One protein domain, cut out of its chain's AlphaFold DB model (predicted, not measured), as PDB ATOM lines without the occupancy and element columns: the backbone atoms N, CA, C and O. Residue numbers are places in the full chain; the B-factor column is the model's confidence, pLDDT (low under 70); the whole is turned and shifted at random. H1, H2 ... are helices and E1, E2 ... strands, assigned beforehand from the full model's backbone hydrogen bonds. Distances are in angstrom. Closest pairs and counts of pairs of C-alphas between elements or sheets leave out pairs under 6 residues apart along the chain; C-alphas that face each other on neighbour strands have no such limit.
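Overview. This is residues 59 to 276 of the 317 residues of the protein "Zinc ribbon domain-containing protein" of Methanobrevibacter sp (UniProt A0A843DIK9). One long helix, H4, runs through the core, with a small sheet of three strands over its residues 129 to 141 and other helices packed round it. H6 and H8 pack closely together and cross H4 away from the sheet, H3 runs beside H4, and H1 packs on H4's residues 145 to 153. The 218 printed residues hold nine named helices and three named strands, in the order H1 H2 H3 E1 E2 E3 H4 H5 H6 H7 H8 H9, and the class is mostly helix. The sheet is mixed, in the order E1 E3 E2. The whole is compact, with a radius of gyration of the C-alphas of 17.1 A and spans of 48 by 45 by 35 A.

Arrangement. Start at the sheet: E3, residues 118 to 122, is parallel to E1, residues 101 to 105, with N 103 and O 119 2.9 A apart. On its other side E3 is antiparallel to E2, residues 112 to 115, in a hairpin, with N 113 and O 120 2.9 A apart. H4, residues 127 to 155, is over E3 and E2 at a height over the sheet of 8.4 A. H3, residues 88 to 97, is also on the sheet; helices on one face of a sheet make two layers here. H4 is the hub, touching six helices. It touches H3 at Ile 131 and Leu 89, C-alphas 5.9 A apart, at a shallow tilt of 23 degrees. It touches H6, residues 175 to 192, at His 136 and Ala 185, C-alphas 5.2 A apart, at a steep tilt of 54 degrees. H8, residues 217 to 239, touches H6, the closest C-alphas being those of Gly 227 and Cys 184, 4.3 A apart. Every O i to N i+4 pair is within hydrogen-bond range in H2, H3, H5, H6, H7 and H9, against 15 of 16 in H1, 24 of 25 in H4 and 18 of 19 in H8.

Along the chain. Find C-alpha 127 at (-58.140, 23.682, 35.241); from there H4 runs 41.1 A to C-alpha 155 at (-26.099, 48.271, 27.793). H8 spans 32.0 A and H6 26.0 A. H1, residues 59 to 78, spans 28.5 A, with a kink of 25 degrees near residue 69. Look also for H2 at residues 80 to 85, H5 at 161 to 172, H7 at 201 to 210 and H9 at 244 to 257. H2 touches H3, H5 touches H4, H7 touches H6, and H9 touches H3 and H4.

Size, cuts and confidence. The C-alphas farthest apart, those of Asp 81 and Lys 215, are 54.0 A apart. The printed part has no cut, and no link is long. Residues 258 to 276 hold no named element; there, residues 258 to 261 have pLDDT under 70.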
ATOM      1  N   MET A  59     -38.905  52.233  17.380       83.81
ATOM      2  CA  MET A  59     -38.451  51.135  16.527       83.81
ATOM      3  C   MET A  59     -37.668  50.095  17.333       83.81
ATOM      4  O   MET A  59     -37.910  48.899  17.181       83.81
ATOM      5  N   GLU A  60     -36.755  50.542  18.194       85.19
ATOM      6  CA  GLU A  60     -35.946  49.679  19.067       85.19
ATOM      7  C   GLU A  60     -36.826  48.939  20.066       85.19
ATOM      8  O   GLU A  60     -36.721  47.720  20.209       85.19
ATOM      9  N   TYR A  61     -37.804  49.635  20.638       93.44
ATOM     10  CA  TYR A  61     -38.803  48.999  21.481       93.44
ATOM     11  C   TYR A  61     -39.631  47.941  20.738       93.44
ATOM     12  O   TYR A  61     -39.824  46.828  21.227       93.44
ATOM     13  N   ALA A  62     -40.073  48.226  19.510       86.19
ATOM     14  CA  ALA A  62     -40.786  47.239  18.702       86.19
ATOM     15  C   ALA A  62     -39.925  46.005  18.369       86.19
ATOM     16  O   ALA A  62     -40.464  44.914  18.160       86.19
ATOM     17  N   ILE A  63     -38.598  46.153  18.298       81.94
ATOM     18  CA  ILE A  63     -37.655  45.039  18.131       81.94
ATOM     19  C   ILE A  63     -37.567  44.215  19.418       81.94
ATOM     20  O   ILE A  63     -37.640  42.989  19.336       81.94
ATOM     21  N   ILE A  64     -37.491  44.864  20.582       86.88
ATOM     22  CA  ILE A  64     -37.523  44.200  21.894       86.88
ATOM     23  C   ILE A  64     -38.779  43.329  22.027       86.88
ATOM     24  O   ILE A  64     -38.670  42.125  22.253       86.88
ATOM     25  N   LEU A  65     -39.967  43.880  21.758       90.62
ATOM     26  CA  LEU A  65     -41.220  43.113  21.824       90.62
ATOM     27  C   LEU A  65     -41.231  41.911  20.862       90.62
ATOM     28  O   LEU A  65     -41.733  40.835  21.192       90.62
ATOM     29  N   LYS A  66     -40.654  42.066  19.662       84.19
ATOM     30  CA  LYS A  66     -40.511  40.960  18.700       84.19
ATOM     31  C   LYS A  66     -39.541  39.888  19.190       84.19
ATOM     32  O   LYS A  66     -39.782  38.716  18.910       84.19
ATOM     33  N   ASN A  67     -38.468  40.267  19.881       79.81
ATOM     34  CA  ASN A  67     -37.517  39.319  20.458       79.81
ATOM     35  C   ASN A  67     -38.180  38.482  21.554       79.81
ATOM     36  O   ASN A  67     -38.072  37.259  21.501       79.81
ATOM     37  N   ILE A  68     -38.951  39.115  22.444       85.62
ATOM     38  CA  ILE A  68     -39.738  38.420  23.475       85.62
ATOM     39  C   ILE A  68     -40.727  37.450  22.818       85.62
ATOM     40  O   ILE A  68     -40.756  36.262  23.125       85.62
ATOM     41  N   ALA A  69     -41.500  37.898  21.824       84.44
ATOM     42  CA  ALA A  69     -42.398  36.999  21.096       84.44
ATOM     43  C   ALA A  69     -41.649  35.844  20.399       84.44
ATOM     44  O   ALA A  69     -42.164  34.737  20.282       84.44
ATOM     45  N   ARG A  70     -40.426  36.066  19.913       79.94
ATOM     46  CA  ARG A  70     -39.649  35.021  19.241       79.94
ATOM     47  C   ARG A  70     -39.234  33.894  20.191       79.94
ATOM     48  O   ARG A  70     -39.286  32.753  19.745       79.94
ATOM     49  N   MET A  71     -38.898  34.189  21.450       79.38
ATOM     50  CA  MET A  71     -38.512  33.174  22.449       79.38
ATOM     51  C   MET A  71     -39.570  32.067  22.554       79.38
ATOM     52  O   MET A  71     -39.269  30.890  22.359       79.38
ATOM     53  N   ALA A  72     -40.838  32.460  22.709       82.12
ATOM     54  CA  ALA A  72     -41.940  31.507  22.733       82.12
ATOM     55  C   ALA A  72     -42.131  30.756  21.423       82.12
ATOM     56  O   ALA A  72     -42.415  29.561  21.415       82.12
ATOM     57  N   ARG A  73     -41.987  31.451  20.292       84.62
ATOM     58  CA  ARG A  73     -42.174  30.833  18.979       84.62
ATOM     59  C   ARG A  73     -41.157  29.732  18.720       84.62
ATOM     60  O   ARG A  73     -41.557  28.670  18.269       84.62
ATOM     61  N   GLU A  74     -39.884  29.981  19.006       76.06
ATOM     62  CA  GLU A  74     -38.816  28.997  18.805       76.06
ATOM     63  C   GLU A  74     -39.069  27.748  19.661       76.06
ATOM     64  O   GLU A  74     -39.111  26.642  19.124       76.06
ATOM     65  N   TYR A  75     -39.388  27.933  20.945       80.38
ATOM     66  CA  TYR A  75     -39.730  26.834  21.853       80.38
ATOM     67  C   TYR A  75     -40.959  26.026  21.394       80.38
ATOM     68  O   TYR A  75     -40.958  24.793  21.385       80.38
ATOM     69  N   LEU A  76     -42.035  26.709  20.992       87.25
ATOM     70  CA  LEU A  76     -43.286  26.057  20.599       87.25
ATOM     71  C   LEU A  76     -43.216  25.412  19.208       87.25
ATOM     72  O   LEU A  76     -43.894  24.409  18.978       87.25
ATOM     73  N   ASP A  77     -42.413  25.951  18.287       83.75
ATOM     74  CA  ASP A  77     -42.187  25.356  16.966       83.75
ATOM     75  C   ASP A  77     -41.413  24.033  17.090       83.75
ATOM     76  O   ASP A  77     -41.778  23.044  16.441       83.75
ATOM     77  N   GLU A  78     -40.408  23.977  17.975       79.00
ATOM     78  CA  GLU A  78     -39.669  22.747  18.302       79.00
ATOM     79  C   GLU A  78     -40.584  21.645  18.858       79.00
ATOM     80  O   GLU A  78     -40.406  20.466  18.547       79.00
ATOM     81  N   LEU A  79     -41.614  22.031  19.616       86.88
ATOM     82  CA  LEU A  79     -42.571  21.125  20.258       86.88
ATOM     83  C   LEU A  79     -43.953  21.131  19.579       86.88
ATOM     84  O   LEU A  79     -44.966  20.824  20.209       86.88
ATOM     85  N   SER A  80     -44.030  21.479  18.291       86.56
ATOM     86  CA  SER A  80     -45.308  21.815  17.639       86.56
ATOM     87  C   SER A  80     -46.353  20.689  17.619       86.56
ATOM     88  O   SER A  80     -47.550  20.957  17.774       86.56
ATOM     89  N   ASP A  81     -45.942  19.431  17.447       88.12
ATOM     90  CA  ASP A  81     -46.855  18.281  17.488       88.12
ATOM     91  C   ASP A  81     -47.355  18.010  18.910       88.12
ATOM     92  O   ASP A  81     -48.547  17.759  19.122       88.12
ATOM     93  N   GLU A  82     -46.468  18.145  19.898       88.75
ATOM     94  CA  GLU A  82     -46.827  18.045  21.307       88.75
ATOM     95  C   GLU A  82     -47.832  19.139  21.674       88.75
ATOM     96  O   GLU A  82     -48.920  18.825  22.161       88.75
ATOM     97  N   PHE A  83     -47.531  20.395  21.334       89.31
ATOM     98  CA  PHE A  83     -48.389  21.549  21.590       89.31
ATOM     99  C   PHE A  83     -49.802  21.366  21.026       89.31
ATOM    100  O   PHE A  83     -50.795  21.610  21.718       89.31
ATOM    101  N   LYS A  84     -49.929  20.877  19.785       88.88
ATOM    102  CA  LYS A  84     -51.241  20.612  19.164       88.88
ATOM    103  C   LYS A  84     -52.035  19.534  19.901       88.88
ATOM    104  O   LYS A  84     -53.261  19.636  19.953       88.88
ATOM    105  N   SER A  85     -51.353  18.530  20.452       91.31
ATOM    106  CA  SER A  85     -51.967  17.390  21.144       91.31
ATOM    107  C   SER A  85     -52.345  17.661  22.607       91.31
ATOM    108  O   SER A  85     -53.144  16.918  23.177       91.31
ATOM    109  N   ARG A  86     -51.787  18.711  23.229       93.25
ATOM    110  CA  ARG A  86     -52.066  19.058  24.629       93.25
ATOM    111  C   ARG A  86     -53.511  19.533  24.837       93.25
ATOM    112  O   ARG A  86     -54.135  20.121  23.950       93.25
ATOM    113  N   SER A  87     -54.013  19.329  26.059       95.94
ATOM    114  CA  SER A  87     -55.235  19.979  26.552       95.94
ATOM    115  C   SER A  87     -55.081  21.505  26.572       95.94
ATOM    116  O   SER A  87     -53.968  22.021  26.471       95.94
ATOM    117  N   THR A  88     -56.180  22.243  26.746       96.56
ATOM    118  CA  THR A  88     -56.152  23.710  26.860       96.56
ATOM    119  C   THR A  88     -55.211  24.178  27.968       96.56
ATOM    120  O   THR A  88     -54.309  24.966  27.694       96.56
ATOM    121  N   LEU A  89     -55.338  23.625  29.181       96.19
ATOM    122  CA  LEU A  89     -54.410  23.903  30.280       96.19
ATOM    123  C   LEU A  89     -52.964  23.557  29.897       96.19
ATOM    124  O   LEU A  89     -52.050  24.329  30.167       96.19
ATOM    125  N   GLY A  90     -52.746  22.418  29.230       96.12
ATOM    126  CA  GLY A  90     -51.419  22.011  28.768       96.12
ATOM    127  C   GLY A  90     -50.796  22.996  27.772       96.12
ATOM    128  O   GLY A  90     -49.611  23.290  27.880       96.12
ATOM    129  N   LYS A  91     -51.586  23.559  26.851       96.69
ATOM    130  CA  LYS A  91     -51.126  24.599  25.914       96.69
ATOM    131  C   LYS A  91     -50.745  25.884  26.643       96.69
ATOM    132  O   LYS A  91     -49.691  26.438  26.357       96.69
ATOM    133  N   ILE A  92     -51.563  26.330  27.599       97.62
ATOM    134  CA  ILE A  92     -51.269  27.524  28.408       97.62
ATOM    135  C   ILE A  92     -50.005  27.321  29.256       97.62
ATOM    136  O   ILE A  92     -49.138  28.190  29.264       97.62
ATOM    137  N   LYS A  93     -49.827  26.135  29.857       95.69
ATOM    138  CA  LYS A  93     -48.579  25.756  30.540       95.69
ATOM    139  C   LYS A  93     -47.371  25.782  29.604       95.69
ATOM    140  O   LYS A  93     -46.345  26.321  29.985       95.69
ATOM    141  N   MET A  94     -47.480  25.237  28.389       95.00
ATOM    142  CA  MET A  94     -46.380  25.268  27.411       95.00
ATOM    143  C   MET A  94     -46.028  26.689  26.961       95.00
ATOM    144  O   MET A  94     -44.855  26.977  26.755       95.00
ATOM    145  N   ILE A  95     -47.018  27.578  26.827       95.75
ATOM    146  CA  ILE A  95     -46.766  28.997  26.538       95.75
ATOM    147  C   ILE A  95     -45.996  29.635  27.699       95.75
ATOM    148  O   ILE A  95     -44.980  30.275  27.457       95.75
ATOM    149  N   ALA A  96     -46.408  29.423  28.950       94.88
ATOM    150  CA  ALA A  96     -45.676  29.946  30.105       94.88
ATOM    151  C   ALA A  96     -44.252  29.368  30.220       94.88
ATOM    152  O   ALA A  96     -43.307  30.129  30.392       94.88
ATOM    153  N   LEU A  97     -44.087  28.056  30.008       91.88
ATOM    154  CA  LEU A  97     -42.790  27.358  30.006       91.88
ATOM    155  C   LEU A  97     -41.807  27.867  28.950       91.88
ATOM    156  O   LEU A  97     -40.609  27.638  29.066       91.88
ATOM    157  N   SER A  98     -42.304  28.535  27.913       89.38
ATOM    158  CA  SER A  98     -41.449  29.124  26.887       89.38
ATOM    159  C   SER A  98     -40.778  30.436  27.317       89.38
ATOM    160  O   SER A  98     -39.925  30.956  26.601       89.38
ATOM    161  N   TYR A  99     -41.168  30.951  28.485       87.69
ATOM    162  CA  TYR A  99     -40.708  32.210  29.057       87.69
ATOM    163  C   TYR A  99     -40.095  32.028  30.450       87.69
ATOM    164  O   TYR A  99     -39.038  32.582  30.734       87.69
ATOM    165  N   ALA A 100     -40.743  31.229  31.300       89.19
ATOM    166  CA  ALA A 100     -40.392  31.061  32.703       89.19
ATOM    167  C   ALA A 100     -40.552  29.600  33.150       89.19
ATOM    168  O   ALA A 100     -41.392  28.861  32.632       89.19
ATOM    169  N   ASP A 101     -39.792  29.194  34.164       87.69
ATOM    170  CA  ASP A 101     -39.958  27.893  34.809       87.69
ATOM    171  C   ASP A 101     -41.329  27.817  35.487       87.69
ATOM    172  O   ASP A 101     -41.672  28.663  36.308       87.69
ATOM    173  N   VAL A 102     -42.109  26.771  35.204       89.56
ATOM    174  CA  VAL A 102     -43.418  26.559  35.841       89.56
ATOM    175  C   VAL A 102     -43.328  25.412  36.842       89.56
ATOM    176  O   VAL A 102     -43.115  24.258  36.461       89.56
ATOM    177  N   THR A 103     -43.527  25.712  38.125       90.62
ATOM    178  CA  THR A 103     -43.451  24.735  39.225       90.62
ATOM    179  C   THR A 103     -44.735  24.694  40.042       90.62
ATOM    180  O   THR A 103     -45.549  25.611  40.006       90.62
ATOM    181  N   TYR A 104     -44.930  23.612  40.797       90.62
ATOM    182  CA  TYR A 104     -46.113  23.437  41.638       90.62
ATOM    183  C   TYR A 104     -45.810  23.711  43.107       90.62
ATOM    184  O   TYR A 104     -44.778  23.280  43.625       90.62
ATOM    185  N   LYS A 105     -46.757  24.352  43.793       87.44
ATOM    186  CA  LYS A 105     -46.784  24.457  45.255       87.44
ATOM    187  C   LYS A 105     -47.970  23.680  45.817       87.44
ATOM    188  O   LYS A 105     -49.014  23.590  45.188       87.44
ATOM    189  N   SER A 106     -47.817  23.179  47.043       79.00
ATOM    190  CA  SER A 106     -48.854  22.385  47.731       79.00
ATOM    191  C   SER A 106     -49.292  22.991  49.076       79.00
ATOM    192  O   SER A 106     -49.920  22.316  49.896       79.00
ATOM    193  N   LYS A 107     -48.917  24.247  49.358       80.06
ATOM    194  CA  LYS A 107     -49.252  24.983  50.590       80.06
ATOM    195  C   LYS A 107     -49.283  26.496  50.342       80.06
ATOM    196  O   LYS A 107     -48.601  26.972  49.441       80.06
ATOM    197  N   GLY A 108     -49.996  27.232  51.197       79.19
ATOM    198  CA  GLY A 108     -50.156  28.692  51.109       79.19
ATOM    199  C   GLY A 108     -51.597  29.116  50.810       79.19
ATOM    200  O   GLY A 108     -52.441  28.257  50.537       79.19
ATOM    201  N   SER A 109     -51.858  30.422  50.939       77.50
ATOM    202  CA  SER A 109     -53.132  31.080  50.600       77.50
ATOM    203  C   SER A 109     -53.205  31.513  49.140       77.50
ATOM    204  O   SER A 109     -54.276  31.441  48.551       77.50
ATOM    205  N   GLU A 110     -52.079  31.944  48.570       81.94
ATOM    206  CA  GLU A 110     -52.016  32.455  47.199       81.94
ATOM    207  C   GLU A 110     -52.257  31.344  46.171       81.94
ATOM    208  O   GLU A 110     -51.744  30.235  46.339       81.94
ATOM    209  N   LEU A 111     -52.947  31.652  45.073       85.12
ATOM    210  CA  LEU A 111     -53.223  30.700  43.983       85.12
ATOM    211  C   LEU A 111     -51.987  30.458  43.102       85.12
ATOM    212  O   LEU A 111     -51.697  29.326  42.710       85.12
ATOM    213  N   GLY A 112     -51.207  31.512  42.868       88.25
ATOM    214  CA  GLY A 112     -49.941  31.485  42.147       88.25
ATOM    215  C   GLY A 112     -48.955  32.487  42.723       88.25
ATOM    216  O   GLY A 112     -49.228  33.083  43.765       88.25
ATOM    217  N   SER A 113     -47.773  32.556  42.126       89.31
ATOM    218  CA  SER A 113     -46.826  33.650  42.332       89.31
ATOM    219  C   SER A 113     -45.721  33.612  41.284       89.31
ATOM    220  O   SER A 113     -45.138  32.553  41.037       89.31
ATOM    221  N   TYR A 114     -45.375  34.773  40.750       88.56
ATOM    222  CA  TYR A 114     -44.182  35.000  39.951       88.56
ATOM    223  C   TYR A 114     -43.020  35.518  40.808       88.56
ATOM    224  O   TYR A 114     -43.168  36.458  41.592       88.56
ATOM    225  N   SER A 115     -41.835  34.929  40.640       82.12
ATOM    226  CA  SER A 115     -40.587  35.427  41.221       82.12
ATOM    227  C   SER A 115     -39.382  34.876  40.456       82.12
ATOM    228  O   SER A 115     -39.300  33.666  40.269       82.12
ATOM    229  N   TYR A 116     -38.444  35.734  40.032       76.62
ATOM    230  CA  TYR A 116     -37.162  35.353  39.403       76.62
ATOM    231  C   TYR A 116     -37.296  34.282  38.301       76.62
ATOM    232  O   TYR A 116     -36.833  33.153  38.464       76.62
ATOM    233  N   ASN A 117     -38.004  34.601  37.209       79.44
ATOM    234  CA  ASN A 117     -38.264  33.674  36.092       79.44
ATOM    235  C   ASN A 117     -38.911  32.338  36.481       79.44
ATOM    236  O   ASN A 117     -38.872  31.376  35.714       79.44
ATOM    237  N   ARG A 118     -39.559  32.283  37.645       86.00
ATOM    238  CA  ARG A 118     -40.354  31.144  38.085       86.00
ATOM    239  C   ARG A 118     -41.790  31.565  38.326       86.00
ATOM    240  O   ARG A 118     -42.063  32.528  39.037       86.00
ATOM    241  N   ILE A 119     -42.703  30.792  37.761       91.31
ATOM    242  CA  ILE A 119     -44.135  30.850  38.012       91.31
ATOM    243  C   ILE A 119     -44.490  29.629  38.859       91.31
ATOM    244  O   ILE A 119     -44.440  28.487  38.393       91.31
ATOM    245  N   GLU A 120     -44.849  29.860  40.117       92.44
ATOM    246  CA  GLU A 120     -45.381  28.818  40.991       92.44
ATOM    247  C   GLU A 120     -46.908  28.799  40.909       92.44
ATOM    248  O   GLU A 120     -47.553  29.830  41.076       92.44
ATOM    249  N   ILE A 121     -47.497  27.623  40.696       93.31
ATOM    250  CA  ILE A 121     -48.952  27.424  40.626       93.31
ATOM    251  C   ILE A 121     -49.416  26.385  41.645       93.31
ATOM    252  O   ILE A 121     -48.726  25.398  41.908       93.31
ATOM    253  N   ASP A 122     -50.583  26.600  42.241       91.56
ATOM    254  CA  ASP A 122     -51.177  25.660  43.189       91.56
ATOM    255  C   ASP A 122     -51.858  24.490  42.463       91.56
ATOM    256  O   ASP A 122     -52.883  24.658  41.804       91.56
ATOM    257  N   ASP A 123     -51.302  23.282  42.591       87.19
ATOM    258  CA  ASP A 123     -51.792  22.082  41.894       87.19
ATOM    259  C   ASP A 123     -53.118  21.526  42.433       87.19
ATOM    260  O   ASP A 123     -53.661  20.567  41.878       87.19
ATOM    261  N   ARG A 124     -53.656  22.131  43.497       89.06
ATOM    262  CA  ARG A 124     -54.952  21.779  44.096       89.06
ATOM    263  C   ARG A 124     -56.132  22.445  43.382       89.06
ATOM    264  O   ARG A 124     -57.280  22.107  43.678       89.06
ATOM    265  N   LEU A 125     -55.856  23.404  42.500       88.88
ATOM    266  CA  LEU A 125     -56.848  24.168  41.751       88.88
ATOM    267  C   LEU A 125     -57.420  23.368  40.571       88.88
ATOM    268  O   LEU A 125     -56.806  22.421  40.079       88.88
ATOM    269  N   ASN A 126     -58.620  23.744  40.128       90.19
ATOM    270  CA  ASN A 126     -59.218  23.206  38.902       90.19
ATOM    271  C   ASN A 126     -58.518  23.792  37.654       90.19
ATOM    272  O   ASN A 126     -57.694  24.708  37.753       90.19
ATOM    273  N   ASP A 127     -58.829  23.270  36.465       93.38
ATOM    274  CA  ASP A 127     -58.140  23.682  35.241       93.38
ATOM    275  C   ASP A 127     -58.426  25.153  34.900       93.38
ATOM    276  O   ASP A 127     -57.528  25.839  34.407       93.38
ATOM    277  N   CYS A 128     -59.632  25.666  35.169       91.88
ATOM    278  CA  CYS A 128     -59.955  27.073  34.914       91.88
ATOM    279  C   CYS A 128     -59.180  28.054  35.810       91.88
ATOM    280  O   CYS A 128     -58.610  29.015  35.286       91.88
ATOM    281  N   ASP A 129     -59.090  27.788  37.116       91.00
ATOM    282  CA  ASP A 129     -58.330  28.610  38.063       91.00
ATOM    283  C   ASP A 129     -56.837  28.546  37.714       91.00
ATOM    284  O   ASP A 129     -56.178  29.579  37.631       91.00
ATOM    285  N   LEU A 130     -56.318  27.355  37.378       93.81
ATOM    286  CA  LEU A 130     -54.944  27.195  36.894       93.81
ATOM    287  C   LEU A 130     -54.677  27.998  35.614       93.81
ATOM    288  O   LEU A 130     -53.618  28.608  35.495       93.81
ATOM    289  N   ILE A 131     -55.600  28.003  34.646       95.56
ATOM    290  CA  ILE A 131     -55.452  28.800  33.419       95.56
ATOM    291  C   ILE A 131     -55.392  30.296  33.748       95.56
ATOM    292  O   ILE A 131     -54.519  30.972  33.202       95.56
ATOM    293  N   SER A 132     -56.283  30.801  34.615       94.44
ATOM    294  CA  SER A 132     -56.272  32.214  35.029       94.44
ATOM    295  C   SER A 132     -54.953  32.561  35.699       94.44
ATOM    296  O   SER A 132     -54.225  33.414  35.204       94.44
ATOM    297  N   THR A 133     -54.575  31.801  36.730       94.81
ATOM    298  CA  THR A 133     -53.331  32.011  37.469       94.81
ATOM    299  C   THR A 133     -52.108  31.978  36.555       94.81
ATOM    300  O   THR A 133     -51.272  32.866  36.635       94.81
ATOM    301  N   ILE A 134     -51.991  31.019  35.628       97.19
ATOM    302  CA  ILE A 134     -50.836  30.983  34.716       97.19
ATOM    303  C   ILE A 134     -50.787  32.231  33.827       97.19
ATOM    304  O   ILE A 134     -49.707  32.774  33.621       97.19
ATOM    305  N   ILE A 135     -51.924  32.683  33.288       97.50
ATOM    306  CA  ILE A 135     -51.970  33.886  32.441       97.50
ATOM    307  C   ILE A 135     -51.628  35.141  33.258       97.50
ATOM    308  O   ILE A 135     -50.886  35.995  32.766       97.50
ATOM    309  N   HIS A 136     -52.119  35.226  34.494       97.06
ATOM    310  CA  HIS A 136     -51.823  36.307  35.432       97.06
ATOM    311  C   HIS A 136     -50.321  36.399  35.727       97.06
ATOM    312  O   HIS A 136     -49.672  37.394  35.405       97.06
ATOM    313  N   GLU A 137     -49.735  35.317  36.242       97.12
ATOM    314  CA  GLU A 137     -48.327  35.286  36.645       97.12
ATOM    315  C   GLU A 137     -47.377  35.411  35.443       97.12
ATOM    316  O   GLU A 137     -46.330  36.054  35.528       97.12
ATOM    317  N   LEU A 138     -47.756  34.859  34.282       97.81
ATOM    318  CA  LEU A 138     -47.011  35.071  33.041       97.81
ATOM    319  C   LEU A 138     -47.015  36.545  32.625       97.81
ATOM    320  O   LEU A 138     -46.036  37.020  32.054       97.81
ATOM    321  N   THR A 139     -48.087  37.283  32.913       98.25
ATOM    322  CA  THR A 139     -48.129  38.718  32.625       98.25
ATOM    323  C   THR A 139     -47.139  39.480  33.492       98.25
ATOM    324  O   THR A 139     -46.399  40.299  32.953       98.25
ATOM    325  N   HIS A 140     -47.043  39.172  34.789       97.50
ATOM    326  CA  HIS A 140     -46.010  39.760  35.646       97.50
ATOM    327  C   HIS A 140     -44.603  39.463  35.140       97.50
ATOM    328  O   HIS A 140     -43.764  40.365  35.090       97.50
ATOM    329  N   HIS A 141     -44.352  38.222  34.719       96.25
ATOM    330  CA  HIS A 141     -43.078  37.865  34.112       96.25
ATOM    331  C   HIS A 141     -42.796  38.708  32.863       96.25
ATOM    332  O   HIS A 141     -41.769  39.373  32.802       96.25
ATOM    333  N   LEU A 142     -43.724  38.757  31.902       97.94
ATOM    334  CA  LEU A 142     -43.541  39.520  30.663       97.94
ATOM    335  C   LEU A 142     -43.416  41.027  30.910       97.94
ATOM    336  O   LEU A 142     -42.691  41.704  30.183       97.94
ATOM    337  N   PHE A 143     -44.080  41.555  31.941       98.31
ATOM    338  CA  PHE A 143     -43.898  42.935  32.380       98.31
ATOM    339  C   PHE A 143     -42.436  43.183  32.767       98.31
ATOM    340  O   PHE A 143     -41.842  44.136  32.274       98.31
ATOM    341  N   ASN A 144     -41.836  42.308  33.581       96.12
ATOM    342  CA  ASN A 144     -40.430  42.408  33.991       96.12
ATOM    343  C   ASN A 144     -39.477  42.165  32.806       96.12
ATOM    344  O   ASN A 144     -38.572  42.967  32.582       96.12
ATOM    345  N   GLU A 145     -39.742  41.144  31.986       95.12
ATOM    346  CA  GLU A 145     -38.944  40.787  30.805       95.12
ATOM    347  C   GLU A 145     -38.809  41.962  29.825       95.12
ATOM    348  O   GLU A 145     -37.753  42.170  29.236       95.12
ATOM    349  N   ILE A 146     -39.858  42.777  29.660       97.88
ATOM    350  CA  ILE A 146     -39.781  43.977  28.822       97.88
ATOM    351  C   ILE A 146     -38.706  44.945  29.344       97.88
ATOM    352  O   ILE A 146     -37.910  45.437  28.545       97.88
ATOM    353  N   PHE A 147     -38.654  45.212  30.652       97.38
ATOM    354  CA  PHE A 147     -37.631  46.085  31.241       97.38
ATOM    355  C   PHE A 147     -36.236  45.448  31.185       97.38
ATOM    356  O   PHE A 147     -35.265  46.143  30.884       97.38
ATOM    357  N   GLU A 148     -36.128  44.137  31.405       93.88
ATOM    358  CA  GLU A 148     -34.865  43.394  31.283       93.88
ATOM    359  C   GLU A 148     -34.298  43.502  29.863       93.88
ATOM    360  O   GLU A 148     -33.152  43.908  29.678       93.88
ATOM    361  N   GLN A 149     -35.117  43.243  28.842       91.06
ATOM    362  CA  GLN A 149     -34.705  43.332  27.441       91.06
ATOM    363  C   GLN A 149     -34.371  44.768  27.015       91.06
ATOM    364  O   GLN A 149     -33.516  44.960  26.149       91.06
ATOM    365  N   MET A 150     -35.008  45.786  27.612       94.94
ATOM    366  CA  MET A 150     -34.601  47.182  27.414       94.94
ATOM    367  C   MET A 150     -33.177  47.422  27.917       94.94
ATOM    368  O   MET A 150     -32.378  48.007  27.191       94.94
ATOM    369  N   LEU A 151     -32.842  46.953  29.119       93.50
ATOM    370  CA  LEU A 151     -31.498  47.103  29.682       93.50
ATOM    371  C   LEU A 151     -30.456  46.298  28.904       93.50
ATOM    372  O   LEU A 151     -29.405  46.838  28.572       93.50
ATOM    373  N   MET A 152     -30.773  45.052  28.536       88.38
ATOM    374  CA  MET A 152     -29.919  44.232  27.666       88.38
ATOM    375  C   MET A 152     -29.614  44.940  26.345       88.38
ATOM    376  O   MET A 152     -28.493  44.874  25.850       88.38
ATOM    377  N   TYR A 153     -30.611  45.625  25.774       85.00
ATOM    378  CA  TYR A 153     -30.436  46.384  24.543       85.00
ATOM    379  C   TYR A 153     -29.565  47.628  24.747       85.00
ATOM    380  O   TYR A 153     -28.646  47.843  23.966       85.00
ATOM    381  N   ILE A 154     -29.849  48.444  25.769       87.31
ATOM    382  CA  ILE A 154     -29.163  49.729  25.994       87.31
ATOM    383  C   ILE A 154     -27.705  49.522  26.418       87.31
ATOM    384  O   ILE A 154     -26.825  50.245  25.958       87.31
ATOM    385  N   TRP A 155     -27.445  48.550  27.291       85.44
ATOM    386  CA  TRP A 155     -26.099  48.271  27.793       85.44
ATOM    387  C   TRP A 155     -25.322  47.278  26.939       85.44
ATOM    388  O   TRP A 155     -24.146  47.063  27.209       85.44
ATOM    389  N   GLU A 156     -25.958  46.686  25.926       80.00
ATOM    390  CA  GLU A 156     -25.361  45.632  25.106       80.00
ATOM    391  C   GLU A 156     -24.792  44.501  25.989       80.00
ATOM    392  O   GLU A 156     -23.617  44.146  25.914       80.00
ATOM    393  N   VAL A 157     -25.643  43.926  26.845       78.88
ATOM    394  CA  VAL A 157     -25.283  42.839  27.778       78.88
ATOM    395  C   VAL A 157     -26.176  41.617  27.589       78.88
ATOM    396  O   VAL A 157     -27.305  41.715  27.094       78.88
ATOM    397  N   GLU A 158     -25.686  40.442  27.988       78.81
ATOM    398  CA  GLU A 158     -26.537  39.250  28.053       78.81
ATOM    399  C   GLU A 158     -27.442  39.271  29.294       78.81
ATOM    400  O   GLU A 158     -27.172  39.947  30.286       78.81
ATOM    401  N   LYS A 159     -28.513  38.472  29.246       82.19
ATOM    402  CA  LYS A 159     -29.383  38.245  30.400       82.19
ATOM    403  C   LYS A 159     -28.598  37.567  31.532       82.19
ATOM    404  O   LYS A 159     -27.831  36.632  31.281       82.19
ATOM    405  N   SER A 160     -28.819  38.014  32.765       83.38
ATOM    406  CA  SER A 160     -28.208  37.461  33.976       83.38
ATOM    407  C   SER A 160     -29.160  37.546  35.171       83.38
ATOM    408  O   SER A 160     -30.020  38.427  35.229       83.38
ATOM    409  N   ASP A 161     -28.941  36.693  36.172       84.31
ATOM    410  CA  ASP A 161     -29.709  36.697  37.425       84.31
ATOM    411  C   ASP A 161     -29.622  38.055  38.149       84.31
ATOM    412  O   ASP A 161     -30.574  38.495  38.797       84.31
ATOM    413  N   ALA A 162     -28.485  38.752  38.039       88.00
ATOM    414  CA  ALA A 162     -28.317  40.074  38.637       88.00
ATOM    415  C   ALA A 162     -29.196  41.127  37.946       88.00
ATOM    416  O   ALA A 162     -29.764  41.980  38.632       88.00
ATOM    417  N   LEU A 163     -29.343  41.053  36.617       88.69
ATOM    418  CA  LEU A 163     -30.212  41.950  35.860       88.69
ATOM    419  C   LEU A 163     -31.684  41.737  36.230       88.69
ATOM    420  O   LEU A 163     -32.397  42.702  36.500       88.69
ATOM    421  N   GLU A 164     -32.110  40.478  36.316       87.19
ATOM    422  CA  GLU A 164     -33.460  40.100  36.751       87.19
ATOM    423  C   GLU A 164     -33.751  40.598  38.167       87.19
ATOM    424  O   GLU A 164     -34.802  41.186  38.446       87.19
ATOM    425  N   ALA A 165     -32.796  40.410  39.082       89.12
ATOM    426  CA  ALA A 165     -32.925  40.868  40.454       89.12
ATOM    427  C   ALA A 165     -32.975  42.401  40.549       89.12
ATOM    428  O   ALA A 165     -33.727  42.935  41.367       89.12
ATOM    429  N   TYR A 166     -32.223  43.111  39.706       91.50
ATOM    430  CA  TYR A 166     -32.264  44.569  39.617       91.50
ATOM    431  C   TYR A 166     -33.610  45.089  39.096       91.50
ATOM    432  O   TYR A 166     -34.189  46.003  39.693       91.50
ATOM    433  N   VAL A 167     -34.139  44.504  38.019       93.44
ATOM    434  CA  VAL A 167     -35.454  44.886  37.483       93.44
ATOM    435  C   VAL A 167     -36.550  44.581  38.501       93.44
ATOM    436  O   VAL A 167     -37.351  45.464  38.813       93.44
ATOM    437  N   SER A 168     -36.518  43.396  39.113       91.31
ATOM    438  CA  SER A 168     -37.454  43.012  40.176       91.31
ATOM    439  C   SER A 168     -37.403  43.980  41.365       91.31
ATOM    440  O   SER A 168     -38.444  44.381  41.884       91.31
ATOM    441  N   PHE A 169     -36.206  44.409  41.785       91.69
ATOM    442  CA  PHE A 169     -36.042  45.430  42.824       91.69
ATOM    443  C   PHE A 169     -36.658  46.770  42.404       91.69
ATOM    444  O   PHE A 169     -37.452  47.346  43.146       91.69
ATOM    445  N   THR A 170     -36.329  47.241  41.200       92.56
ATOM    446  CA  THR A 170     -36.775  48.539  40.674       92.56
ATOM    447  C   THR A 170     -38.296  48.614  40.571       92.56
ATOM    448  O   THR A 170     -38.898  49.613  40.961       92.56
ATOM    449  N   LEU A 171     -38.930  47.549  40.078       93.69
ATOM    450  CA  LEU A 171     -40.381  47.486  39.901       93.69
ATOM    451  C   LEU A 171     -41.124  47.140  41.201       93.69
ATOM    452  O   LEU A 171     -42.280  47.526  41.360       93.69
ATOM    453  N   GLY A 172     -40.472  46.444  42.136       90.12
ATOM    454  CA  GLY A 172     -41.068  45.998  43.397       90.12
ATOM    455  C   GLY A 172     -40.958  46.989  44.559       90.12
ATOM    456  O   GLY A 172     -41.757  46.920  45.490       90.12
ATOM    457  N   ILE A 173     -39.995  47.918  44.538       85.19
ATOM    458  CA  ILE A 173     -39.766  48.841  45.665       85.19
ATOM    459  C   ILE A 173     -40.814  49.956  45.767       85.19
ATOM    460  O   ILE A 173     -41.056  50.486  46.851       85.19
ATOM    461  N   ASN A 174     -41.438  50.328  44.647       86.50
ATOM    462  CA  ASN A 174     -42.404  51.419  44.595       86.50
ATOM    463  C   ASN A 174     -43.837  50.866  44.487       86.50
ATOM    464  O   ASN A 174     -44.169  50.279  43.454       86.50
ATOM    465  N   PRO A 175     -44.722  51.116  45.476       91.44
ATOM    466  CA  PRO A 175     -46.116  50.674  45.428       91.44
ATOM    467  C   PRO A 175     -46.861  51.086  44.153       91.44
ATOM    468  O   PRO A 175     -47.723  50.349  43.689       91.44
ATOM    469  N   VAL A 176     -46.523  52.234  43.552       94.31
ATOM    470  CA  VAL A 176     -47.114  52.711  42.286       94.31
ATOM    471  C   VAL A 176     -46.775  51.769  41.126       94.31
ATOM    472  O   VAL A 176     -47.619  51.513  40.271       94.31
ATOM    473  N   LEU A 177     -45.552  51.233  41.094       95.75
ATOM    474  CA  LEU A 177     -45.114  50.298  40.054       95.75
ATOM    475  C   LEU A 177     -45.668  48.893  40.292       95.75
ATOM    476  O   LEU A 177     -46.081  48.243  39.335       95.75
ATOM    477  N   VAL A 178     -45.776  48.477  41.557       95.56
ATOM    478  CA  VAL A 178     -46.504  47.256  41.934       95.56
ATOM    479  C   VAL A 178     -47.962  47.357  41.479       95.56
ATOM    480  O   VAL A 178     -48.467  46.436  40.848       95.56
ATOM    481  N   LEU A 179     -48.611  48.507  41.695       96.50
ATOM    482  CA  LEU A 179     -49.975  48.763  41.233       96.50
ATOM    483  C   LEU A 179     -50.091  48.729  39.705       96.50
ATOM    484  O   LEU A 179     -51.041  48.152  39.185       96.50
ATOM    485  N   ALA A 180     -49.133  49.316  38.984       97.81
ATOM    486  CA  ALA A 180     -49.111  49.284  37.522       97.81
ATOM    487  C   ALA A 180     -48.952  47.855  36.977       97.81
ATOM    488  O   ALA A 180     -49.632  47.488  36.018       97.81
ATOM    489  N   ASN A 181     -48.076  47.053  37.588       97.62
ATOM    490  CA  ASN A 181     -47.847  45.657  37.221       97.62
ATOM    491  C   ASN A 181     -49.085  44.789  37.511       97.62
ATOM    492  O   ASN A 181     -49.521  44.023  36.657       97.62
ATOM    493  N   GLU A 182     -49.707  44.971  38.675       96.62
ATOM    494  CA  GLU A 182     -50.944  44.280  39.043       96.62
ATOM    495  C   GLU A 182     -52.097  44.632  38.102       96.62
ATOM    496  O   GLU A 182     -52.766  43.755  37.557       96.62
ATOM    497  N   TYR A 183     -52.287  45.922  37.826       97.25
ATOM    498  CA  TYR A 183     -53.293  46.364  36.869       97.25
ATOM    499  C   TYR A 183     -53.038  45.799  35.468       97.25
ATOM    500  O   TYR A 183     -53.970  45.371  34.790       97.25
ATOM    501  N   CYS A 184     -51.770  45.743  35.051       98.19
ATOM    502  CA  CYS A 184     -51.372  45.124  33.795       98.19
ATOM    503  C   CYS A 184     -51.824  43.657  33.722       98.19
ATOM    504  O   CYS A 184     -52.478  43.279  32.748       98.19
ATOM    505  N   ALA A 185     -51.549  42.860  34.760       97.19
ATOM    506  CA  ALA A 185     -51.951  41.457  34.846       97.19
ATOM    507  C   ALA A 185     -53.467  41.271  34.704       97.19
ATOM    508  O   ALA A 185     -53.906  40.511  33.838       97.19
ATOM    509  N   HIS A 186     -54.269  42.048  35.435       95.50
ATOM    510  CA  HIS A 186     -55.734  41.991  35.329       95.50
ATOM    511  C   HIS A 186     -56.265  42.424  33.962       95.50
ATOM    512  O   HIS A 186     -57.213  41.824  33.446       95.50
ATOM    513  N   THR A 187     -55.655  43.432  33.332       96.06
ATOM    514  CA  THR A 187     -56.027  43.852  31.972       96.06
ATOM    515  C   THR A 187     -55.730  42.746  30.952       96.06
ATOM    516  O   THR A 187     -56.549  42.474  30.066       96.06
ATOM    517  N   VAL A 188     -54.590  42.055  31.078       97.25
ATOM    518  CA  VAL A 188     -54.253  40.905  30.223       97.25
ATOM    519  C   VAL A 188     -55.177  39.717  30.505       97.25
ATOM    520  O   VAL A 188     -55.680  39.100  29.561       97.25
ATOM    521  N   GLU A 189     -55.493  39.414  31.764       94.00
ATOM    522  CA  GLU A 189     -56.489  38.393  32.107       94.00
ATOM    523  C   GLU A 189     -57.855  38.708  31.491       94.00
ATOM    524  O   GLU A 189     -58.455  37.844  30.848       94.00
ATOM    525  N   GLY A 190     -58.314  39.961  31.581       92.44
ATOM    526  CA  GLY A 190     -59.562  40.438  30.974       92.44
ATOM    527  C   GLY A 190     -59.666  40.154  29.471       92.44
ATOM    528  O   GLY A 190     -60.762  39.951  28.938       92.44
ATOM    529  N   ARG A 191     -58.528  40.052  28.771       94.94
ATOM    530  CA  ARG A 191     -58.471  39.715  27.344       94.94
ATOM    531  C   ARG A 191     -58.696  38.232  27.047       94.94
ATOM    532  O   ARG A 191     -59.283  37.912  25.997       94.94
ATOM    533  N   PHE A 192     -58.157  37.347  27.883       95.75
ATOM    534  CA  PHE A 192     -58.045  35.908  27.606       95.75
ATOM    535  C   PHE A 192     -59.011  35.046  28.424       95.75
ATOM    536  O   PHE A 192     -59.441  34.001  27.928       95.75
ATOM    537  N   ILE A 193     -59.401  35.505  29.611       93.12
ATOM    538  CA  ILE A 193     -60.343  34.842  30.514       93.12
ATOM    539  C   ILE A 193     -61.779  35.288  30.199       93.12
ATOM    540  O   ILE A 193     -62.003  36.437  29.803       93.12
ATOM    541  N   PRO A 194     -62.791  34.401  30.289       90.12
ATOM    542  CA  PRO A 194     -64.168  34.781  29.997       90.12
ATOM    543  C   PRO A 194     -64.690  35.805  31.014       90.12
ATOM    544  O   PRO A 194     -64.474  35.661  32.212       90.12
ATOM    545  N   TYR A 195     -65.414  36.817  30.529       86.75
ATOM    546  CA  TYR A 195     -66.019  37.853  31.371       86.75
ATOM    547  C   TYR A 195     -66.870  37.265  32.506       86.75
ATOM    548  O   TYR A 195     -67.712  36.394  32.264       86.75
ATOM    549  N   GLY A 196     -66.657  37.780  33.716       84.12
ATOM    550  CA  GLY A 196     -67.334  37.360  34.941       84.12
ATOM    551  C   GLY A 196     -66.612  36.261  35.724       84.12
ATOM    552  O   GLY A 196     -67.111  35.874  36.778       84.12
ATOM    553  N   TYR A 197     -65.467  35.777  35.230       85.19
ATOM    554  CA  TYR A 197     -64.604  34.815  35.929       85.19
ATOM    555  C   TYR A 197     -63.228  35.386  36.299       85.19
ATOM    556  O   TYR A 197     -62.406  34.671  36.862       85.19
ATOM    557  N   GLN A 198     -62.962  36.650  35.971       84.62
ATOM    558  CA  GLN A 198     -61.771  37.355  36.434       84.62
ATOM    559  C   GLN A 198     -61.857  37.611  37.941       84.62
ATOM    560  O   GLN A 198     -62.939  37.890  38.461       84.62
ATOM    561  N   ASN A 199     -60.718  37.551  38.630       84.38
ATOM    562  CA  ASN A 199     -60.630  37.806  40.064       84.38
ATOM    563  C   ASN A 199     -59.752  39.029  40.330       84.38
ATOM    564  O   ASN A 199     -58.539  38.912  40.438       84.38
ATOM    565  N   TYR A 200     -60.380  40.188  40.513       87.31
ATOM    566  CA  TYR A 200     -59.692  41.462  40.752       87.31
ATOM    567  C   TYR A 200     -59.288  41.695  42.217       87.31
ATOM    568  O   TYR A 200     -58.933  42.814  42.594       87.31
ATOM    569  N   GLY A 201     -59.383  40.674  43.074       86.69
ATOM    570  CA  GLY A 201     -59.202  40.803  44.519       86.69
ATOM    571  C   GLY A 201     -57.826  41.340  44.916       86.69
ATOM    572  O   GLY A 201     -57.748  42.250  45.738       86.69
ATOM    573  N   SER A 202     -56.751  40.835  44.308       86.62
ATOM    574  CA  SER A 202     -55.375  41.277  44.584       86.62
ATOM    575  C   SER A 202     -55.173  42.761  44.261       86.62
ATOM    576  O   SER A 202     -54.710  43.518  45.115       86.62
ATOM    577  N   PHE A 203     -55.627  43.215  43.091       91.56
ATOM    578  CA  PHE A 203     -55.587  44.627  42.707       91.56
ATOM    579  C   PHE A 203     -56.442  45.517  43.615       91.56
ATOM    580  O   PHE A 203     -55.983  46.554  44.100       91.56
ATOM    581  N   ASN A 204     -57.687  45.109  43.875       91.75
ATOM    582  CA  ASN A 204     -58.612  45.877  44.703       91.75
ATOM    583  C   ASN A 204     -58.095  46.012  46.148       91.75
ATOM    584  O   ASN A 204     -58.239  47.079  46.758       91.75
ATOM    585  N   ASN A 205     -57.456  44.964  46.678       90.62
ATOM    586  CA  ASN A 205     -56.793  44.993  47.981       90.62
ATOM    587  C   ASN A 205     -55.586  45.934  47.966       90.62
ATOM    588  O   ASN A 205     -55.481  46.785  48.847       90.62
ATOM    589  N   LEU A 206     -54.731  45.861  46.941       91.38
ATOM    590  CA  LEU A 206     -53.560  46.730  46.816       91.38
ATOM    591  C   LEU A 206     -53.947  48.217  46.817       91.38
ATOM    592  O   LEU A 206     -53.357  49.002  47.561       91.38
ATOM    593  N   ILE A 207     -54.977  48.594  46.049       91.19
ATOM    594  CA  ILE A 207     -55.526  49.957  46.067       91.19
ATOM    595  C   ILE A 207     -56.001  50.343  47.469       91.19
ATOM    596  O   ILE A 207     -55.684  51.428  47.951       91.19
ATOM    597  N   SER A 208     -56.773  49.467  48.110       90.19
ATOM    598  CA  SER A 208     -57.431  49.772  49.383       90.19
ATOM    599  C   SER A 208     -56.453  49.867  50.557       90.19
ATOM    600  O   SER A 208     -56.696  50.627  51.495       90.19
ATOM    601  N   GLU A 209     -55.364  49.096  50.528       91.25
ATOM    602  CA  GLU A 209     -54.390  49.010  51.619       91.25
ATOM    603  C   GLU A 209     -53.229  49.996  51.468       91.25
ATOM    604  O   GLU A 209     -52.712  50.481  52.476       91.25
ATOM    605  N   SER A 210     -52.821  50.305  50.232       90.38
ATOM    606  CA  SER A 210     -51.584  51.058  49.973       90.38
ATOM    607  C   SER A 210     -51.797  52.514  49.556       90.38
ATOM    608  O   SER A 210     -50.824  53.267  49.544       90.38
ATOM    609  N   PHE A 211     -53.028  52.933  49.233       93.25
ATOM    610  CA  PHE A 211     -53.283  54.261  48.663       93.25
ATOM    611  C   PHE A 211     -54.477  54.990  49.295       93.25
ATOM    612  O   PHE A 211     -55.534  54.418  49.564       93.25
ATOM    613  N   ASP A 212     -54.346  56.307  49.469       93.06
ATOM    614  CA  ASP A 212     -55.452  57.220  49.768       93.06
ATOM    615  C   ASP A 212     -56.041  57.737  48.451       93.06
ATOM    616  O   ASP A 212     -55.519  58.668  47.840       93.06
ATOM    617  N   LEU A 213     -57.189  57.185  48.044       88.88
ATOM    618  CA  LEU A 213     -57.874  57.510  46.782       88.88
ATOM    619  C   LEU A 213     -58.070  59.012  46.502       88.88
ATOM    620  O   LEU A 213     -58.247  59.398  45.347       88.88
ATOM    621  N   LYS A 214     -58.100  59.869  47.533       88.00
ATOM    622  CA  LYS A 214     -58.252  61.320  47.345       88.00
ATOM    623  C   LYS A 214     -56.924  62.038  47.166       88.00
ATOM    624  O   LYS A 214     -56.897  63.045  46.466       88.00
ATOM    625  N   LYS A 215     -55.872  61.590  47.852       92.62
ATOM    626  CA  LYS A 215     -54.552  62.239  47.805       92.62
ATOM    627  C   LYS A 215     -53.675  61.684  46.693       92.62
ATOM    628  O   LYS A 215     -52.906  62.434  46.108       92.62
ATOM    629  N   ASP A 216     -53.856  60.409  46.380       94.50
ATOM    630  CA  ASP A 216     -52.992  59.644  45.489       94.50
ATOM    631  C   ASP A 216     -53.605  59.473  44.092       94.50
ATOM    632  O   ASP A 216     -53.119  58.689  43.285       94.50
ATOM    633  N   SER A 217     -54.674  60.206  43.771       93.00
ATOM    634  CA  SER A 217     -55.411  60.042  42.513       93.00
ATOM    635  C   SER A 217     -54.531  60.195  41.267       93.00
ATOM    636  O   SER A 217     -54.690  59.426  40.323       93.00
ATOM    637  N   GLU A 218     -53.585  61.139  41.263       94.06
ATOM    638  CA  GLU A 218     -52.673  61.359  40.132       94.06
ATOM    639  C   GLU A 218     -51.674  60.208  39.957       94.06
ATOM    640  O   GLU A 218     -51.461  59.747  38.834       94.06
ATOM    641  N   ILE A 219     -51.096  59.703  41.054       95.06
ATOM    642  CA  ILE A 219     -50.133  58.592  41.002       95.06
ATOM    643  C   ILE A 219     -50.819  57.258  40.695       95.06
ATOM    644  O   ILE A 219     -50.270  56.450  39.950       95.06
ATOM    645  N   ILE A 220     -52.045  57.056  41.191       96.06
ATOM    646  CA  ILE A 220     -52.885  55.913  40.825       96.06
ATOM    647  C   ILE A 220     -53.180  55.982  39.330       96.06
ATOM    648  O   ILE A 220     -52.901  55.034  38.610       96.06
ATOM    649  N   TYR A 221     -53.684  57.115  38.838       96.06
ATOM    650  CA  TYR A 221     -54.010  57.276  37.423       96.06
ATOM    651  C   TYR A 221     -52.787  57.052  36.515       96.06
ATOM    652  O   TYR A 221     -52.901  56.375  35.492       96.06
ATOM    653  N   PHE A 222     -51.608  57.536  36.917       97.12
ATOM    654  CA  PHE A 222     -50.348  57.211  36.250       97.12
ATOM    655  C   PHE A 222     -50.094  55.694  36.199       97.12
ATOM    656  O   PHE A 222     -49.819  55.166  35.120       97.12
ATOM    657  N   ALA A 223     -50.224  54.990  37.331       97.12
ATOM    658  CA  ALA A 223     -50.021  53.543  37.407       97.12
ATOM    659  C   ALA A 223     -50.977  52.773  36.489       97.12
ATOM    660  O   ALA A 223     -50.533  51.906  35.738       97.12
ATOM    661  N   LEU A 224     -52.269  53.123  36.492       97.62
ATOM    662  CA  LEU A 224     -53.272  52.469  35.644       97.62
ATOM    663  C   LEU A 224     -52.965  52.678  34.159       97.62
ATOM    664  O   LEU A 224     -52.972  51.731  33.372       97.62
ATOM    665  N   LYS A 225     -52.626  53.914  33.775       98.19
ATOM    666  CA  LYS A 225     -52.299  54.258  32.389       98.19
ATOM    667  C   LYS A 225     -51.021  53.562  31.918       98.19
ATOM    668  O   LYS A 225     -50.979  53.064  30.791       98.19
ATOM    669  N   LEU A 226     -49.997  53.474  32.771       98.38
ATOM    670  CA  LEU A 226     -48.773  52.716  32.488       98.38
ATOM    671  C   LEU A 226     -49.069  51.215  32.351       98.38
ATOM    672  O   LEU A 226     -48.679  50.610  31.351       98.38
ATOM    673  N   GLY A 227     -49.807  50.646  33.308       98.06
ATOM    674  CA  GLY A 227     -50.210  49.239  33.325       98.06
ATOM    675  C   GLY A 227     -50.979  48.838  32.067       98.06
ATOM    676  O   GLY A 227     -50.604  47.871  31.408       98.06
ATOM    677  N   ASN A 228     -51.969  49.634  31.651       97.81
ATOM    678  CA  ASN A 228     -52.699  49.422  30.396       97.81
ATOM    679  C   ASN A 228     -51.804  49.499  29.160       97.81
ATOM    680  O   ASN A 228     -51.930  48.687  28.243       97.81
ATOM    681  N   SER A 229     -50.895  50.475  29.131       98.38
ATOM    682  CA  SER A 229     -50.012  50.678  27.982       98.38
ATOM    683  C   SER A 229     -49.094  49.476  27.757       98.38
ATOM    684  O   SER A 229     -48.879  49.084  26.613       98.38
ATOM    685  N   ILE A 230     -48.587  48.870  28.836       98.62
ATOM    686  CA  ILE A 230     -47.759  47.656  28.776       98.62
ATOM    687  C   ILE A 230     -48.630  46.406  28.557       98.62
ATOM    688  O   ILE A 230     -48.262  45.537  27.765       98.62
ATOM    689  N   ALA A 231     -49.822  46.338  29.164       98.62
ATOM    690  CA  ALA A 231     -50.766  45.234  28.960       98.62
ATOM    691  C   ALA A 231     -51.119  45.070  27.482       98.62
ATOM    692  O   ALA A 231     -51.200  43.953  26.976       98.62
ATOM    693  N   TYR A 232     -51.273  46.180  26.763       98.31
ATOM    694  CA  TYR A 232     -51.545  46.166  25.334       98.31
ATOM    695  C   TYR A 232     -50.431  45.496  24.512       98.31
ATOM    696  O   TYR A 232     -50.716  44.753  23.566       98.31
ATOM    697  N   ASP A 233     -49.168  45.703  24.887       98.50
ATOM    698  CA  ASP A 233     -48.028  45.052  24.238       98.50
ATOM    699  C   ASP A 233     -47.960  43.560  24.582       98.50
ATOM    700  O   ASP A 233     -47.789  42.727  23.686       98.50
ATOM    701  N   ILE A 234     -48.188  43.202  25.850       98.81
ATOM    702  CA  ILE A 234     -48.229  41.804  26.304       98.81
ATOM    703  C   ILE A 234     -49.380  41.042  25.638       98.81
ATOM    704  O   ILE A 234     -49.177  39.932  25.143       98.81
ATOM    705  N   ILE A 235     -50.568  41.644  25.526       98.56
ATOM    706  CA  ILE A 235     -51.707  41.069  24.797       98.56
ATOM    707  C   ILE A 235     -51.299  40.735  23.364       98.56
ATOM    708  O   ILE A 235     -51.561  39.626  22.905       98.56
ATOM    709  N   ARG A 236     -50.630  41.653  22.658       97.12
ATOM    710  CA  ARG A 236     -50.182  41.417  21.276       97.12
ATOM    711  C   ARG A 236     -49.168  40.280  21.173       97.12
ATOM    712  O   ARG A 236     -49.229  39.517  20.208       97.12
ATOM    713  N   ILE A 237     -48.259  40.154  22.143       97.06
ATOM    714  CA  ILE A 237     -47.319  39.026  22.229       97.06
ATOM    715  C   ILE A 237     -48.102  37.719  22.401       97.06
ATOM    716  O   ILE A 237     -47.973  36.805  21.583       97.06
ATOM    717  N   LEU A 238     -48.967  37.651  23.415       98.06
ATOM    718  CA  LEU A 238     -49.707  36.443  23.769       98.06
ATOM    719  C   LEU A 238     -50.744  36.041  22.713       98.06
ATOM    720  O   LEU A 238     -50.951  34.849  22.500       98.06
ATOM    721  N   GLU A 239     -51.351  36.982  21.986       96.19
ATOM    722  CA  GLU A 239     -52.253  36.690  20.859       96.19
ATOM    723  C   GLU A 239     -51.564  35.942  19.709       96.19
ATOM    724  O   GLU A 239     -52.238  35.258  18.933       96.19
ATOM    725  N   GLY A 240     -50.231  36.003  19.630       92.75
ATOM    726  CA  GLY A 240     -49.441  35.175  18.722       92.75
ATOM    727  C   GLY A 240     -49.515  33.672  19.024       92.75
ATOM    728  O   GLY A 240     -49.263  32.871  18.124       92.75
ATOM    729  N   PHE A 241     -49.893  33.288  20.249       94.31
ATOM    730  CA  PHE A 241     -49.878  31.901  20.742       94.31
ATOM    731  C   PHE A 241     -51.247  31.447  21.261       94.31
ATOM    732  O   PHE A 241     -51.724  30.354  20.941       94.31
ATOM    733  N   VAL A 242     -51.940  32.316  21.999       95.38
ATOM    734  CA  VAL A 242     -53.325  32.142  22.450       95.38
ATOM    735  C   VAL A 242     -54.270  32.576  21.329       95.38
ATOM    736  O   VAL A 242     -54.914  33.629  21.362       95.38
ATOM    737  N   THR A 243     -54.325  31.742  20.292       93.00
ATOM    738  CA  THR A 243     -55.168  31.969  19.112       93.00
ATOM    739  C   THR A 243     -56.657  32.036  19.469       93.00
ATOM    740  O   THR A 243     -57.092  31.597  20.536       93.00
ATOM    741  N   SER A 244     -57.485  32.504  18.529       93.44
ATOM    742  CA  SER A 244     -58.948  32.491  18.678       93.44
ATOM    743  C   SER A 244     -59.511  31.112  19.038       93.44
ATOM    744  O   SER A 244     -60.485  31.044  19.785       93.44
ATOM    745  N   GLN A 245     -58.895  30.028  18.546       93.88
ATOM    746  CA  GLN A 245     -59.295  28.668  18.903       93.88
ATOM    747  C   GLN A 245     -58.942  28.351  20.358       93.88
ATOM    748  O   GLN A 245     -59.822  27.951  21.106       93.88
ATOM    749  N   VAL A 246     -57.702  28.608  20.791       95.50
ATOM    750  CA  VAL A 246     -57.291  28.376  22.190       95.50
ATOM    751  C   VAL A 246     -58.162  29.189  23.148       95.50
ATOM    752  O   VAL A 246     -58.609  28.674  24.165       95.50
ATOM    753  N   ARG A 247     -58.489  30.436  22.797       95.25
ATOM    754  CA  ARG A 247     -59.391  31.278  23.593       95.25
ATOM    755  C   ARG A 247     -60.822  30.741  23.646       95.25
ATOM    756  O   ARG A 247     -61.502  30.903  24.656       95.25
ATOM    757  N   HIS A 248     -61.308  30.137  22.563       95.00
ATOM    758  CA  HIS A 248     -62.589  29.438  22.587       95.00
ATOM    759  C   HIS A 248     -62.522  28.212  23.502       95.00
ATOM    760  O   HIS A 248     -63.392  28.052  24.351       95.00
ATOM    761  N   ASP A 249     -61.453  27.425  23.408       95.75
ATOM    762  CA  ASP A 249     -61.255  26.242  24.243       95.75
ATOM    763  C   ASP A 249     -61.146  26.614  25.735       95.75
ATOM    764  O   ASP A 249     -61.693  25.905  26.574       95.75
ATOM    765  N   ILE A 250     -60.521  27.752  26.079       95.50
ATOM    766  CA  ILE A 250     -60.522  28.309  27.447       95.50
ATOM    767  C   ILE A 250     -61.960  28.537  27.922       95.50
ATOM    768  O   ILE A 250     -62.326  28.086  29.002       95.50
ATOM    769  N   LYS A 251     -62.810  29.185  27.113       92.50
ATOM    770  CA  LYS A 251     -64.219  29.416  27.482       92.50
ATOM    771  C   LYS A 251     -64.960  28.115  27.772       92.50
ATOM    772  O   LYS A 251     -65.788  28.090  28.678       92.50
ATOM    773  N   GLU A 252     -64.687  27.059  27.012       93.00
ATOM    774  CA  GLU A 252     -65.302  25.754  27.246       93.00
ATOM    775  C   GLU A 252     -64.782  25.091  28.530       93.00
ATOM    776  O   GLU A 252     -65.586  24.524  29.262       93.00
ATOM    777  N   VAL A 253     -63.491  25.225  28.869       93.56
ATOM    778  CA  VAL A 253     -62.962  24.768  30.173       93.56
ATOM    779  C   VAL A 253     -63.696  25.456  31.322       93.56
ATOM    780  O   VAL A 253     -64.240  24.774  32.182       93.56
ATOM    781  N   PHE A 254     -63.820  26.786  31.291       91.19
ATOM    782  CA  PHE A 254     -64.527  27.530  32.339       91.19
ATOM    783  C   PHE A 254     -65.992  27.096  32.476       91.19
ATOM    784  O   PHE A 254     -66.465  26.903  33.588       91.19
ATOM    785  N   LYS A 255     -66.710  26.872  31.368       87.00
ATOM    786  CA  LYS A 255     -68.099  26.376  31.414       87.00
ATOM    787  C   LYS A 255     -68.230  24.974  32.014       87.00
ATOM    788  O   LYS A 255     -69.280  24.663  32.566       87.00
ATOM    789  N   ASN A 256     -67.216  24.130  31.836       85.56
ATOM    790  CA  ASN A 256     -67.233  22.745  32.302       85.56
ATOM    791  C   ASN A 256     -66.795  22.622  33.769       85.56
ATOM    792  O   ASN A 256     -67.376  21.820  34.499       85.56
ATOM    793  N   ASP A 257     -65.816  23.424  34.195       79.00
ATOM    794  CA  ASP A 257     -65.273  23.408  35.558       79.00
ATOM    795  C   ASP A 257     -66.143  24.203  36.545       79.00
ATOM    796  O   ASP A 257     -66.346  23.780  37.689       79.00
ATOM    797  N   TYR A 258     -66.717  25.335  36.118       64.81
ATOM    798  CA  TYR A 258     -67.595  26.129  36.972       64.81
ATOM    799  C   TYR A 258     -69.026  25.581  36.983       64.81
ATOM    800  O   TYR A 258     -69.870  25.909  36.152       64.81
ATOM    801  N   ALA A 259     -69.355  24.838  38.041       57.31
ATOM    802  CA  ALA A 259     -70.741  24.669  38.491       57.31
ATOM    803  C   ALA A 259     -71.282  25.905  39.257       57.31
ATOM    804  O   ALA A 259     -72.438  25.909  39.686       57.31
ATOM    805  N   LYS A 260     -70.454  26.943  39.464       58.78
ATOM    806  CA  LYS A 260     -70.822  28.228  40.085       58.78
ATOM    807  C   LYS A 260     -71.060  29.293  39.015       58.78
ATOM    808  O   LYS A 260     -70.384  29.314  37.995       58.78
ATOM    809  N   ALA A 261     -72.020  30.179  39.264       66.62
ATOM    810  CA  ALA A 261     -72.275  31.315  38.387       66.62
ATOM    811  C   ALA A 261     -71.067  32.279  38.367       66.62
ATOM    812  O   ALA A 261     -70.393  32.385  39.393       66.62
ATOM    813  N   PRO A 262     -70.811  32.974  37.242       75.50
ATOM    814  CA  PRO A 262     -69.839  34.067  37.186       75.50
ATOM    815  C   PRO A 262     -70.152  35.127  38.253       75.50
ATOM    816  O   PRO A 262     -71.324  35.459  38.449       75.50
ATOM    817  N   ASP A 263     -69.116  35.638  38.922       71.19
ATOM    818  CA  ASP A 263     -69.243  36.584  40.045       71.19
ATOM    819  C   ASP A 263     -69.378  38.039  39.559       71.19
ATOM    820  O   ASP A 263     -69.914  38.889  40.256       71.19
ATOM    821  N   TYR A 264     -68.982  38.322  38.307       76.88
ATOM    822  CA  TYR A 264     -69.021  39.669  37.705       76.88
ATOM    823  C   TYR A 264     -68.430  40.767  38.605       76.88
ATOM    824  O   TYR A 264     -68.856  41.925  38.528       76.88
ATOM    825  N   ASP A 265     -67.454  40.405  39.439       76.06
ATOM    826  CA  ASP A 265     -66.712  41.361  40.244       76.06
ATOM    827  C   ASP A 265     -66.085  42.419  39.338       76.06
ATOM    828  O   ASP A 265     -65.611  42.128  38.239       76.06
ATOM    829  N   ALA A 266     -66.112  43.667  39.797       77.12
ATOM    830  CA  ALA A 266     -65.569  44.789  39.053       77.12
ATOM    831  C   ALA A 266     -64.153  45.112  39.531       77.12
ATOM    832  O   ALA A 266     -63.871  45.149  40.736       77.12
ATOM    833  N   ILE A 267     -63.280  45.417  38.578       85.12
ATOM    834  CA  ILE A 267     -62.007  46.058  38.872       85.12
ATOM    835  C   ILE A 267     -62.269  47.501  39.316       85.12
ATOM    836  O   ILE A 267     -63.040  48.237  38.691       85.12
ATOM    837  N   LEU A 268     -61.672  47.917  40.432       81.56
ATOM    838  CA  LEU A 268     -61.795  49.300  40.881       81.56
ATOM    839  C   LEU A 268     -61.100  50.240  39.886       81.56
ATOM    840  O   LEU A 268     -60.027  49.945  39.380       81.56
ATOM    841  N   LEU A 269     -61.696  51.410  39.637       86.62
ATOM    842  CA  LEU A 269     -61.098  52.450  38.784       86.62
ATOM    843  C   LEU A 269     -60.759  51.973  37.356       86.62
ATOM    844  O   LEU A 269     -59.766  52.418  36.784       86.62
ATOM    845  N   GLU A 270     -61.581  51.086  36.783       86.88
ATOM    846  CA  GLU A 270     -61.422  50.631  35.399       86.88
ATOM    847  C   GLU A 270     -61.220  51.812  34.433       86.88
ATOM    848  O   GLU A 270     -61.963  52.797  34.457       86.88
ATOM    849  N   SER A 271     -60.196  51.712  33.589       88.50
ATOM    850  CA  SER A 271     -59.791  52.735  32.638       88.50
ATOM    851  C   SER A 271     -59.332  52.066  31.349       88.50
ATOM    852  O   SER A 271     -58.681  51.026  31.381       88.50
ATOM    853  N   GLU A 272     -59.629  52.682  30.210       90.94
ATOM    854  CA  GLU A 272     -59.101  52.274  28.898       90.94
ATOM    855  C   GLU A 272     -57.936  53.171  28.450       90.94
ATOM    856  O   GLU A 272     -57.414  53.046  27.340       90.94
ATOM    857  N   GLU A 273     -57.539  54.128  29.289       96.44
ATOM    858  CA  GLU A 273     -56.547  55.119  28.911       96.44
ATOM    859  C   GLU A 273     -55.140  54.523  28.866       96.44
ATOM    860  O   GLU A 273     -54.738  53.729  29.719       96.44
ATOM    861  N   MET A 274     -54.378  54.953  27.861       97.31
ATOM    862  CA  MET A 274     -53.007  54.526  27.598       97.31
ATOM    863  C   MET A 274     -52.146  55.737  27.249       97.31
ATOM    864  O   MET A 274     -52.638  56.746  26.735       97.31
ATOM    865  N   PHE A 275     -50.855  55.643  27.538       98.06
ATOM    866  CA  PHE A 275     -49.846  56.548  27.009       98.06
ATOM    867  C   PHE A 275     -49.620  56.273  25.522       98.06
ATOM    868  O   PHE A 275     -49.795  55.147  25.045       98.06
ATOM    869  N   SER A 276     -49.188  57.295  24.786       97.06
ATOM    870  CA  SER A 276     -48.540  57.058  23.493       97.06
ATOM    871  C   SER A 276     -47.268  56.218  23.677       97.06
ATOM    872  O   SER A 276     -46.725  56.125  24.781       97.06
TER     873      SER A 276